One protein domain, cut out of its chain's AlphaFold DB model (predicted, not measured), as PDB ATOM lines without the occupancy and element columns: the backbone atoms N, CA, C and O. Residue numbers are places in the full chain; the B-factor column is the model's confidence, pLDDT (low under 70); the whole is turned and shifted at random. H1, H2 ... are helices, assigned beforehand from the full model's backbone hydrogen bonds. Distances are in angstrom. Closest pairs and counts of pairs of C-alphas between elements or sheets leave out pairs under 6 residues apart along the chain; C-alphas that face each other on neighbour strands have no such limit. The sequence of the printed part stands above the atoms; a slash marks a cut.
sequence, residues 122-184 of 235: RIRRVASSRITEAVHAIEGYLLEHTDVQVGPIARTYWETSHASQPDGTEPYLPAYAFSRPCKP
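This is residues 122 to 184 of the 235 residues of an uncharacterized protein of Phytophthora megakarya (UniProt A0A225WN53). Two helices make a V, the last residues of H2 meeting the first half of H1; after H2 a long stretch with no named element, residues 164 to 184, folds back toward the first residues of H2 and then runs on past them, with its last residues reaching away from both helices. The printed part has 63 residues with two named helices, H1 then H2, and no named strand; its class is all helix, though the helices hold 29 residues, under half. The whole is compact, with a radius of gyration of the C-alphas of 12.1 A and spans of 37 by 26 by 19 A.

Go first to H1, residues 128 to 144, then through a short link of 7 residues to H2, residues 152 to 163. They touch, H2 with residues 159 to 163 alone; the closest C-alphas, those of Ala 134 and Ala 163, are 5.2 A apart. They run opposite ways at a steep tilt of 64 degrees. In H1 and H2 every O i to N i+4 pair is within hydrogen-bond range.

Find C-alpha 128 at (321.082, 335.991, 114.272); H1 runs 24.8 A from there. H2, 16.3 A long, ends at C-alpha 163, (321.095, 344.919, 115.221).

The printed part has no cut. The farthest C-alphas, Arg 122 and Lys 183, are 38.6 A apart. Residues 122 to 128 and 175 to 184 have pLDDT under 70.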
ATOM      1  N   ARG A 122     321.266 350.914 103.761       47.03
ATOM      2  CA  ARG A 122     320.439 349.714 103.641       47.03
ATOM      3  C   ARG A 122     320.103 349.293 105.064       47.03
ATOM      4  O   ARG A 122     320.988 348.805 105.755       47.03
ATOM      5  N   ILE A 123     318.853 349.468 105.499       51.91
ATOM      6  CA  ILE A 123     318.338 348.769 106.687       51.91
ATOM      7  C   ILE A 123     318.585 347.279 106.422       51.91
ATOM      8  O   ILE A 123     317.993 346.687 105.511       51.91
ATOM      9  N   ARG A 124     319.590 346.719 107.101       53.81
ATOM     10  CA  ARG A 124     320.081 345.363 106.840       53.81
ATOM     11  C   ARG A 124     319.069 344.381 107.425       53.81
ATOM     12  O   ARG A 124     318.471 344.637 108.465       53.81
ATOM     13  N   ARG A 125     318.863 343.238 106.761       55.53
ATOM     14  CA  ARG A 125     318.120 342.134 107.383       55.53
ATOM     15  C   ARG A 125     318.878 341.714 108.639       55.53
ATOM     16  O   ARG A 125     320.069 341.426 108.552       55.53
ATOM     17  N   VAL A 126     318.184 341.681 109.770       56.69
ATOM     18  CA  VAL A 126     318.743 341.258 111.052       56.69
ATOM     19  C   VAL A 126     319.099 339.770 110.963       56.69
ATOM     20  O   VAL A 126     318.214 338.922 110.859       56.69
ATOM     21  N   ALA A 127     320.394 339.453 110.941       65.62
ATOM     22  CA  ALA A 127     320.898 338.083 111.037       65.62
ATOM     23  C   ALA A 127     321.121 337.714 112.511       65.62
ATOM     24  O   ALA A 127     321.458 338.583 113.313       65.62
ATOM     25  N   SER A 128     320.982 336.435 112.873       66.25
ATOM     26  CA  SER A 128     321.082 335.991 114.272       66.25
ATOM     27  C   SER A 128     322.406 336.370 114.945       66.25
ATOM     28  O   SER A 128     322.393 336.755 116.106       66.25
ATOM     29  N   SER A 129     323.529 336.355 114.215       73.31
ATOM     30  CA  SER A 129     324.837 336.784 114.739       73.31
ATOM     31  C   SER A 129     324.865 338.262 115.147       73.31
ATOM     32  O   SER A 129     325.496 338.622 116.132       73.31
ATOM     33  N   ARG A 130     324.125 339.114 114.431       73.19
ATOM     34  CA  ARG A 130     324.029 340.553 114.712       73.19
ATOM     35  C   ARG A 130     323.162 340.846 115.922       73.19
ATOM     36  O   ARG A 130     323.426 341.797 116.641       73.19
ATOM     37  N   ILE A 131     322.131 340.028 116.138       77.38
ATOM     38  CA  ILE A 131     321.343 340.091 117.371       77.38
ATOM     39  C   ILE A 131     322.261 339.786 118.551       77.38
ATOM     40  O   ILE A 131     322.238 340.523 119.522       77.38
ATOM     41  N   THR A 132     323.117 338.765 118.451       81.06
ATOM     42  CA  THR A 132     324.084 338.437 119.509       81.06
ATOM     43  C   THR A 132     325.069 339.580 119.771       81.06
ATOM     44  O   THR A 132     325.283 339.943 120.923       81.06
ATOM     45  N   GLU A 133     325.619 340.200 118.725       81.88
ATOM     46  CA  GLU A 133     326.478 341.390 118.859       81.88
ATOM     47  C   GLU A 133     325.742 342.562 119.526       81.88
ATOM     48  O   GLU A 133     326.264 343.176 120.454       81.88
ATOM     49  N   ALA A 134     324.508 342.837 119.096       82.12
ATOM     50  CA  ALA A 134     323.681 343.894 119.664       82.12
ATOM     51  C   ALA A 134     323.325 343.625 121.133       82.12
ATOM     52  O   ALA A 134     323.337 344.552 121.936       82.12
ATOM     53  N   VAL A 135     323.054 342.367 121.495       84.38
ATOM     54  CA  VAL A 135     322.824 341.943 122.883       84.38
ATOM     55  C   VAL A 135     324.053 342.249 123.733       84.38
ATOM     56  O   VAL A 135     323.912 342.890 124.767       84.38
ATOM     57  N   HIS A 136     325.253 341.867 123.285       84.44
ATOM     58  CA  HIS A 136     326.485 342.141 124.028       84.44
ATOM     59  C   HIS A 136     326.766 343.640 124.183       84.44
ATOM     60  O   HIS A 136     327.152 344.080 125.265       84.44
ATOM     61  N   ALA A 137     326.538 344.435 123.134       83.81
ATOM     62  CA  ALA A 137     326.715 345.884 123.191       83.81
ATOM     63  C   ALA A 137     325.721 346.546 124.165       83.81
ATOM     64  O   ALA A 137     326.102 347.392 124.972       83.81
ATOM     65  N   ILE A 138     324.456 346.115 124.140       84.75
ATOM     66  CA  ILE A 138     323.413 346.593 125.055       84.75
ATOM     67  C   ILE A 138     323.698 346.158 126.501       84.75
ATOM     68  O   ILE A 138     323.474 346.935 127.426       84.75
ATOM     69  N   GLU A 139     324.215 344.949 126.723       84.44
ATOM     70  CA  GLU A 139     324.626 344.492 128.056       84.44
ATOM     71  C   GLU A 139     325.785 345.319 128.613       84.44
ATOM     72  O   GLU A 139     325.719 345.729 129.769       84.44
ATOM     73  N   GLY A 140     326.792 345.634 127.792       84.19
ATOM     74  CA  GLY A 140     327.865 346.559 128.168       84.19
ATOM     75  C   GLY A 140     327.320 347.928 128.579       84.19
ATOM     76  O   GLY A 140     327.627 348.419 129.663       84.19
ATOM     77  N   TYR A 141     326.408 348.486 127.778       83.62
ATOM     78  CA  TYR A 141     325.759 349.762 128.080       83.62
ATOM     79  C   TYR A 141     324.986 349.742 129.412       83.62
ATOM     80  O   TYR A 141     325.067 350.693 130.188       83.62
ATOM     81  N   LEU A 142     324.248 348.665 129.703       81.75
ATOM     82  CA  LEU A 142     323.475 348.524 130.946       81.75
ATOM     83  C   LEU A 142     324.354 348.278 132.181       81.75
ATOM     84  O   LEU A 142     323.958 348.637 133.289       81.75
ATOM     85  N   LEU A 143     325.534 347.678 132.009       82.50
ATOM     86  CA  LEU A 143     326.521 347.554 133.084       82.50
ATOM     87  C   LEU A 143     327.121 348.917 133.453       82.50
ATOM     88  O   LEU A 143     327.379 349.167 134.629       82.50
ATOM     89  N   GLU A 144     327.305 349.798 132.470       83.06
ATOM     90  CA  GLU A 144     327.785 351.169 132.680       83.06
ATOM     91  C   GLU A 144     326.688 352.095 133.244       83.06
ATOM     92  O   GLU A 144     326.978 352.956 134.074       83.06
ATOM     93  N   HIS A 145     325.423 351.875 132.868       78.44
ATOM     94  CA  HIS A 145     324.268 352.695 133.261       78.44
ATOM     95  C   HIS A 145     323.337 351.936 134.222       78.44
ATOM     96  O   HIS A 145     322.219 351.544 133.881       78.44
ATOM     97  N   THR A 146     323.816 351.711 135.452       72.31
ATOM     98  CA  THR A 146     323.100 350.948 136.502       72.31
ATOM     99  C   THR A 146     321.781 351.581 136.973       72.31
ATOM    100  O   THR A 146     320.957 350.917 137.608       72.31
ATOM    101  N   ASP A 147     321.552 352.851 136.645       73.69
ATOM    102  CA  ASP A 147     320.327 353.611 136.895       73.69
ATOM    103  C   ASP A 147     319.187 353.272 135.915       73.69
ATOM    104  O   ASP A 147     318.028 353.632 136.144       73.69
ATOM    105  N   VAL A 148     319.486 352.531 134.847       73.62
ATOM    106  CA  VAL A 148     318.564 352.241 133.751       73.62
ATOM    107  C   VAL A 148     318.020 350.817 133.859       73.62
ATOM    108  O   VAL A 148     318.753 349.833 133.824       73.62
ATOM    109  N   GLN A 149     316.694 350.691 133.931       70.19
ATOM    110  CA  GLN A 149     315.998 349.400 133.924       70.19
ATOM    111  C   GLN A 149     315.121 349.287 132.678       70.19
ATOM    112  O   GLN A 149     314.192 350.074 132.486       70.19
ATOM    113  N   VAL A 150     315.398 348.289 131.836       73.56
ATOM    114  CA  VAL A 150     314.666 348.051 130.585       73.56
ATOM    115  C   VAL A 150     313.840 346.775 130.712       73.56
ATOM    116  O   VAL A 150     314.369 345.693 130.964       73.56
ATOM    117  N   GLY A 151     312.524 346.888 130.521       77.12
ATOM    118  CA  GLY A 151     311.628 345.729 130.533       77.12
ATOM    119  C   GLY A 151     311.915 344.751 129.375       77.12
ATOM    120  O   GLY A 151     312.369 345.186 128.315       77.12
ATOM    121  N   PRO A 152     311.587 343.447 129.503       72.25
ATOM    122  CA  PRO A 152     311.945 342.423 128.511       72.25
ATOM    123  C   PRO A 152     311.494 342.733 127.073       72.25
ATOM    124  O   PRO A 152     312.232 342.502 126.124       72.25
ATOM    125  N   ILE A 153     310.302 343.318 126.906       72.88
ATOM    126  CA  ILE A 153     309.746 343.672 125.588       72.88
ATOM    127  C   ILE A 153     310.510 344.845 124.960       72.88
ATOM    128  O   ILE A 153     310.820 344.826 123.769       72.88
ATOM    129  N   ALA A 154     310.826 345.863 125.764       76.56
ATOM    130  CA  ALA A 154     311.605 347.009 125.312       76.56
ATOM    131  C   ALA A 154     313.035 346.587 124.952       76.56
ATOM    132  O   ALA A 154     313.578 347.069 123.960       76.56
ATOM    133  N   ARG A 155     313.596 345.627 125.697       80.62
ATOM    134  CA  ARG A 155     314.912 345.045 125.442       80.62
ATOM    135  C   ARG A 155     314.957 344.285 124.114       80.62
ATOM    136  O   ARG A 155     315.792 344.611 123.283       80.62
ATOM    137  N   THR A 156     314.015 343.380 123.845       79.62
ATOM    138  CA  THR A 156     313.968 342.661 122.555       79.62
ATOM    139  C   THR A 156     313.790 343.602 121.365       79.62
ATOM    140  O   THR A 156     314.410 343.419 120.312       79.62
ATOM    141  N   TYR A 157     312.956 344.637 121.513       80.06
ATOM    142  CA  TYR A 157     312.839 345.656 120.475       80.06
ATOM    143  C   TYR A 157     314.178 346.373 120.275       80.06
ATOM    144  O   TYR A 157     314.602 346.564 119.137       80.06
ATOM    145  N   TRP A 158     314.833 346.780 121.363       84.62
ATOM    146  CA  TRP A 158     316.099 347.501 121.312       84.62
ATOM    147  C   TRP A 158     317.192 346.678 120.632       84.62
ATOM    148  O   TRP A 158     317.810 347.171 119.697       84.62
ATOM    149  N   GLU A 159     317.338 345.406 120.998       83.19
ATOM    150  CA  GLU A 159     318.258 344.454 120.368       83.19
ATOM    151  C   GLU A 159     317.996 344.337 118.861       83.19
ATOM    152  O   GLU A 159     318.919 344.414 118.053       83.19
ATOM    153  N   THR A 160     316.727 344.232 118.457       78.88
ATOM    154  CA  THR A 160     316.341 344.117 117.040       78.88
ATOM    155  C   THR A 160     316.604 345.411 116.263       78.88
ATOM    156  O   THR A 160     317.079 345.386 115.122       78.88
ATOM    157  N   SER A 161     316.296 346.555 116.872       79.69
ATOM    158  CA  SER A 161     316.502 347.875 116.279       79.69
ATOM    159  C   SER A 161     317.992 348.194 116.155       79.69
ATOM    160  O   SER A 161     318.429 348.619 115.087       79.69
ATOM    161  N   HIS A 162     318.777 347.899 117.189       80.62
ATOM    162  CA  HIS A 162     320.220 348.103 117.221       80.62
ATOM    163  C   HIS A 162     320.957 347.141 116.279       80.62
ATOM    164  O   HIS A 162     321.805 347.572 115.507       80.62
ATOM    165  N   ALA A 163     320.548 345.871 116.196       81.44
ATOM    166  CA  ALA A 163     321.095 344.919 115.221       81.44
ATOM    167  C   ALA A 163     320.845 345.323 113.752       81.44
ATOM    168  O   ALA A 163     321.499 344.811 112.840       81.44
ATOM    169  N   SER A 164     319.888 346.227 113.511       76.25
ATOM    170  CA  SER A 164     319.609 346.794 112.188       76.25
ATOM    171  C   SER A 164     320.489 348.005 111.849       76.25
ATOM    172  O   SER A 164     320.458 348.465 110.703       76.25
ATOM    173  N   GLN A 165     321.243 348.536 112.818       79.69
ATOM    174  CA  GLN A 165     322.094 349.712 112.655       79.69
ATOM    175  C   GLN A 165     323.449 349.363 112.007       79.69
ATOM    176  O   GLN A 165     323.855 348.194 111.966       79.69
ATOM    177  N   PRO A 166     324.144 350.364 111.435       74.75
ATOM    178  CA  PRO A 166     325.498 350.197 110.922       74.75
ATOM    179  C   PRO A 166     326.490 349.729 111.993       74.75
ATOM    180  O   PRO A 166     326.320 349.984 113.185       74.75
ATOM    181  N   ASP A 167     327.560 349.086 111.530       71.12
ATOM    182  CA  ASP A 167     328.683 348.651 112.360       71.12
ATOM    183  C   ASP A 167     329.291 349.829 113.133       71.12
ATOM    184  O   ASP A 167     329.540 350.882 112.547       71.12
ATOM    185  N   GLY A 168     329.528 349.652 114.437       73.06
ATOM    186  CA  GLY A 168     330.114 350.688 115.297       73.06
ATOM    187  C   GLY A 168     329.142 351.769 115.778       73.06
ATOM    188  O   GLY A 168     329.584 352.753 116.362       73.06
ATOM    189  N   THR A 169     327.833 351.612 115.555       79.06
ATOM    190  CA  THR A 169     326.834 352.488 116.185       79.06
ATOM    191  C   THR A 169     326.797 352.203 117.686       79.06
ATOM    192  O   THR A 169     326.667 351.045 118.074       79.06
ATOM    193  N   GLU A 170     326.901 353.230 118.529       80.62
ATOM    194  CA  GLU A 170     326.769 353.059 119.979       80.62
ATOM    195  C   GLU A 170     325.303 352.791 120.371       80.62
ATOM    196  O   GLU A 170     324.386 353.401 119.802       80.62
ATOM    197  N   PRO A 171     325.039 351.885 121.332       80.44
ATOM    198  CA  PRO A 171     323.696 351.676 121.851       80.44
ATOM    199  C   PRO A 171     323.193 352.953 122.528       80.44
ATOM    200  O   PRO A 171     323.830 353.479 123.433       80.44
ATOM    201  N   TYR A 172     322.015 353.428 122.130       79.88
ATOM    202  CA  TYR A 172     321.314 354.500 122.835       79.88
ATOM    203  C   TYR A 172     319.975 354.001 123.360       79.88
ATOM    204  O   TYR A 172     319.323 353.161 122.736       79.88
ATOM    205  N   LEU A 173     319.541 354.562 124.487       76.62
ATOM    206  CA  LEU A 173     318.256 354.247 125.095       76.62
ATOM    207  C   LEU A 173     317.086 354.632 124.180       76.62
ATOM    208  O   LEU A 173     316.902 355.816 123.878       76.62
ATOM    209  N   PRO A 174     316.249 353.671 123.753       70.31
ATOM    210  CA  PRO A 174     315.092 353.998 122.942       70.31
ATOM    211  C   PRO A 174     314.063 354.817 123.730       70.31
ATOM    212  O   PRO A 174     313.756 354.518 124.882       70.31
ATOM    213  N   ALA A 175     313.464 355.817 123.077       61.41
ATOM    214  CA  ALA A 175     312.562 356.798 123.698       61.41
ATOM    215  C   ALA A 175     311.312 356.205 124.396       61.41
ATOM    216  O   ALA A 175     310.674 356.882 125.198       61.41
ATOM    217  N   TYR A 176     310.958 354.944 124.121       57.03
ATOM    218  CA  TYR A 176     309.831 354.216 124.730       57.03
ATOM    219  C   TYR A 176     310.279 353.115 125.717       57.03
ATOM    220  O   TYR A 176     309.473 352.259 126.084       57.03
ATOM    221  N   ALA A 177     311.542 353.110 126.169       52.56
ATOM    222  CA  ALA A 177     312.080 352.088 127.081       52.56
ATOM    223  C   ALA A 177     311.398 352.046 128.467       52.56
ATOM    224  O   ALA A 177     311.532 351.063 129.195       52.56
ATOM    225  N   PHE A 178     310.594 353.055 128.816       45.12
ATOM    226  CA  PHE A 178     309.785 353.046 130.029       45.12
ATOM    227  C   PHE A 178     308.517 352.198 129.846       45.12
ATOM    228  O   PHE A 178     307.465 352.699 129.453       45.12
ATOM    229  N   SER A 179     308.574 350.918 130.216       40.56
ATOM    230  CA  SER A 179     307.364 350.195 130.619       40.56
ATOM    231  C   SER A 179     307.462 349.823 132.095       40.56
ATOM    232  O   SER A 179     308.310 349.040 132.512       40.56
ATOM    233  N   ARG A 180     306.577 350.431 132.897       39.69
ATOM    234  CA  ARG A 180     306.273 350.005 134.272       39.69
ATOM    235  C   ARG A 180     305.964 348.496 134.286       39.69
ATOM    236  O   ARG A 180     305.469 347.997 133.274       39.69
ATOM    237  N   PRO A 181     306.162 347.776 135.407       39.00
ATOM    238  CA  PRO A 181     305.805 346.362 135.484       39.00
ATOM    239  C   PRO A 181     304.324 346.171 135.126       39.00
ATOM    240  O   PRO A 181     303.429 346.634 135.836       39.00
ATOM    241  N   CYS A 182     304.064 345.518 133.990       30.91
ATOM    242  CA  CYS A 182     302.720 345.121 133.590       30.91
ATOM    243  C   CYS A 182     302.181 344.128 134.622       30.91
ATOM    244  O   CYS A 182     302.707 343.024 134.763       30.91
ATOM    245  N   LYS A 183     301.101 344.495 135.324       37.19
ATOM    246  CA  LYS A 183     300.267 343.504 136.016       37.19
ATOM    247  C   LYS A 183     299.779 342.485 134.976       37.19
ATOM    248  O   LYS A 183     299.432 342.902 133.868       37.19
ATOM    249  N   PRO A 184     299.729 341.182 135.299       38.78
ATOM    250  CA  PRO A 184     299.329 340.169 134.337       38.78
ATOM    251  C   PRO A 184     297.834 340.320 134.048       38.78
ATOM    252  O   PRO A 184     296.983 339.859 134.803       38.78
TER     253      PRO A 184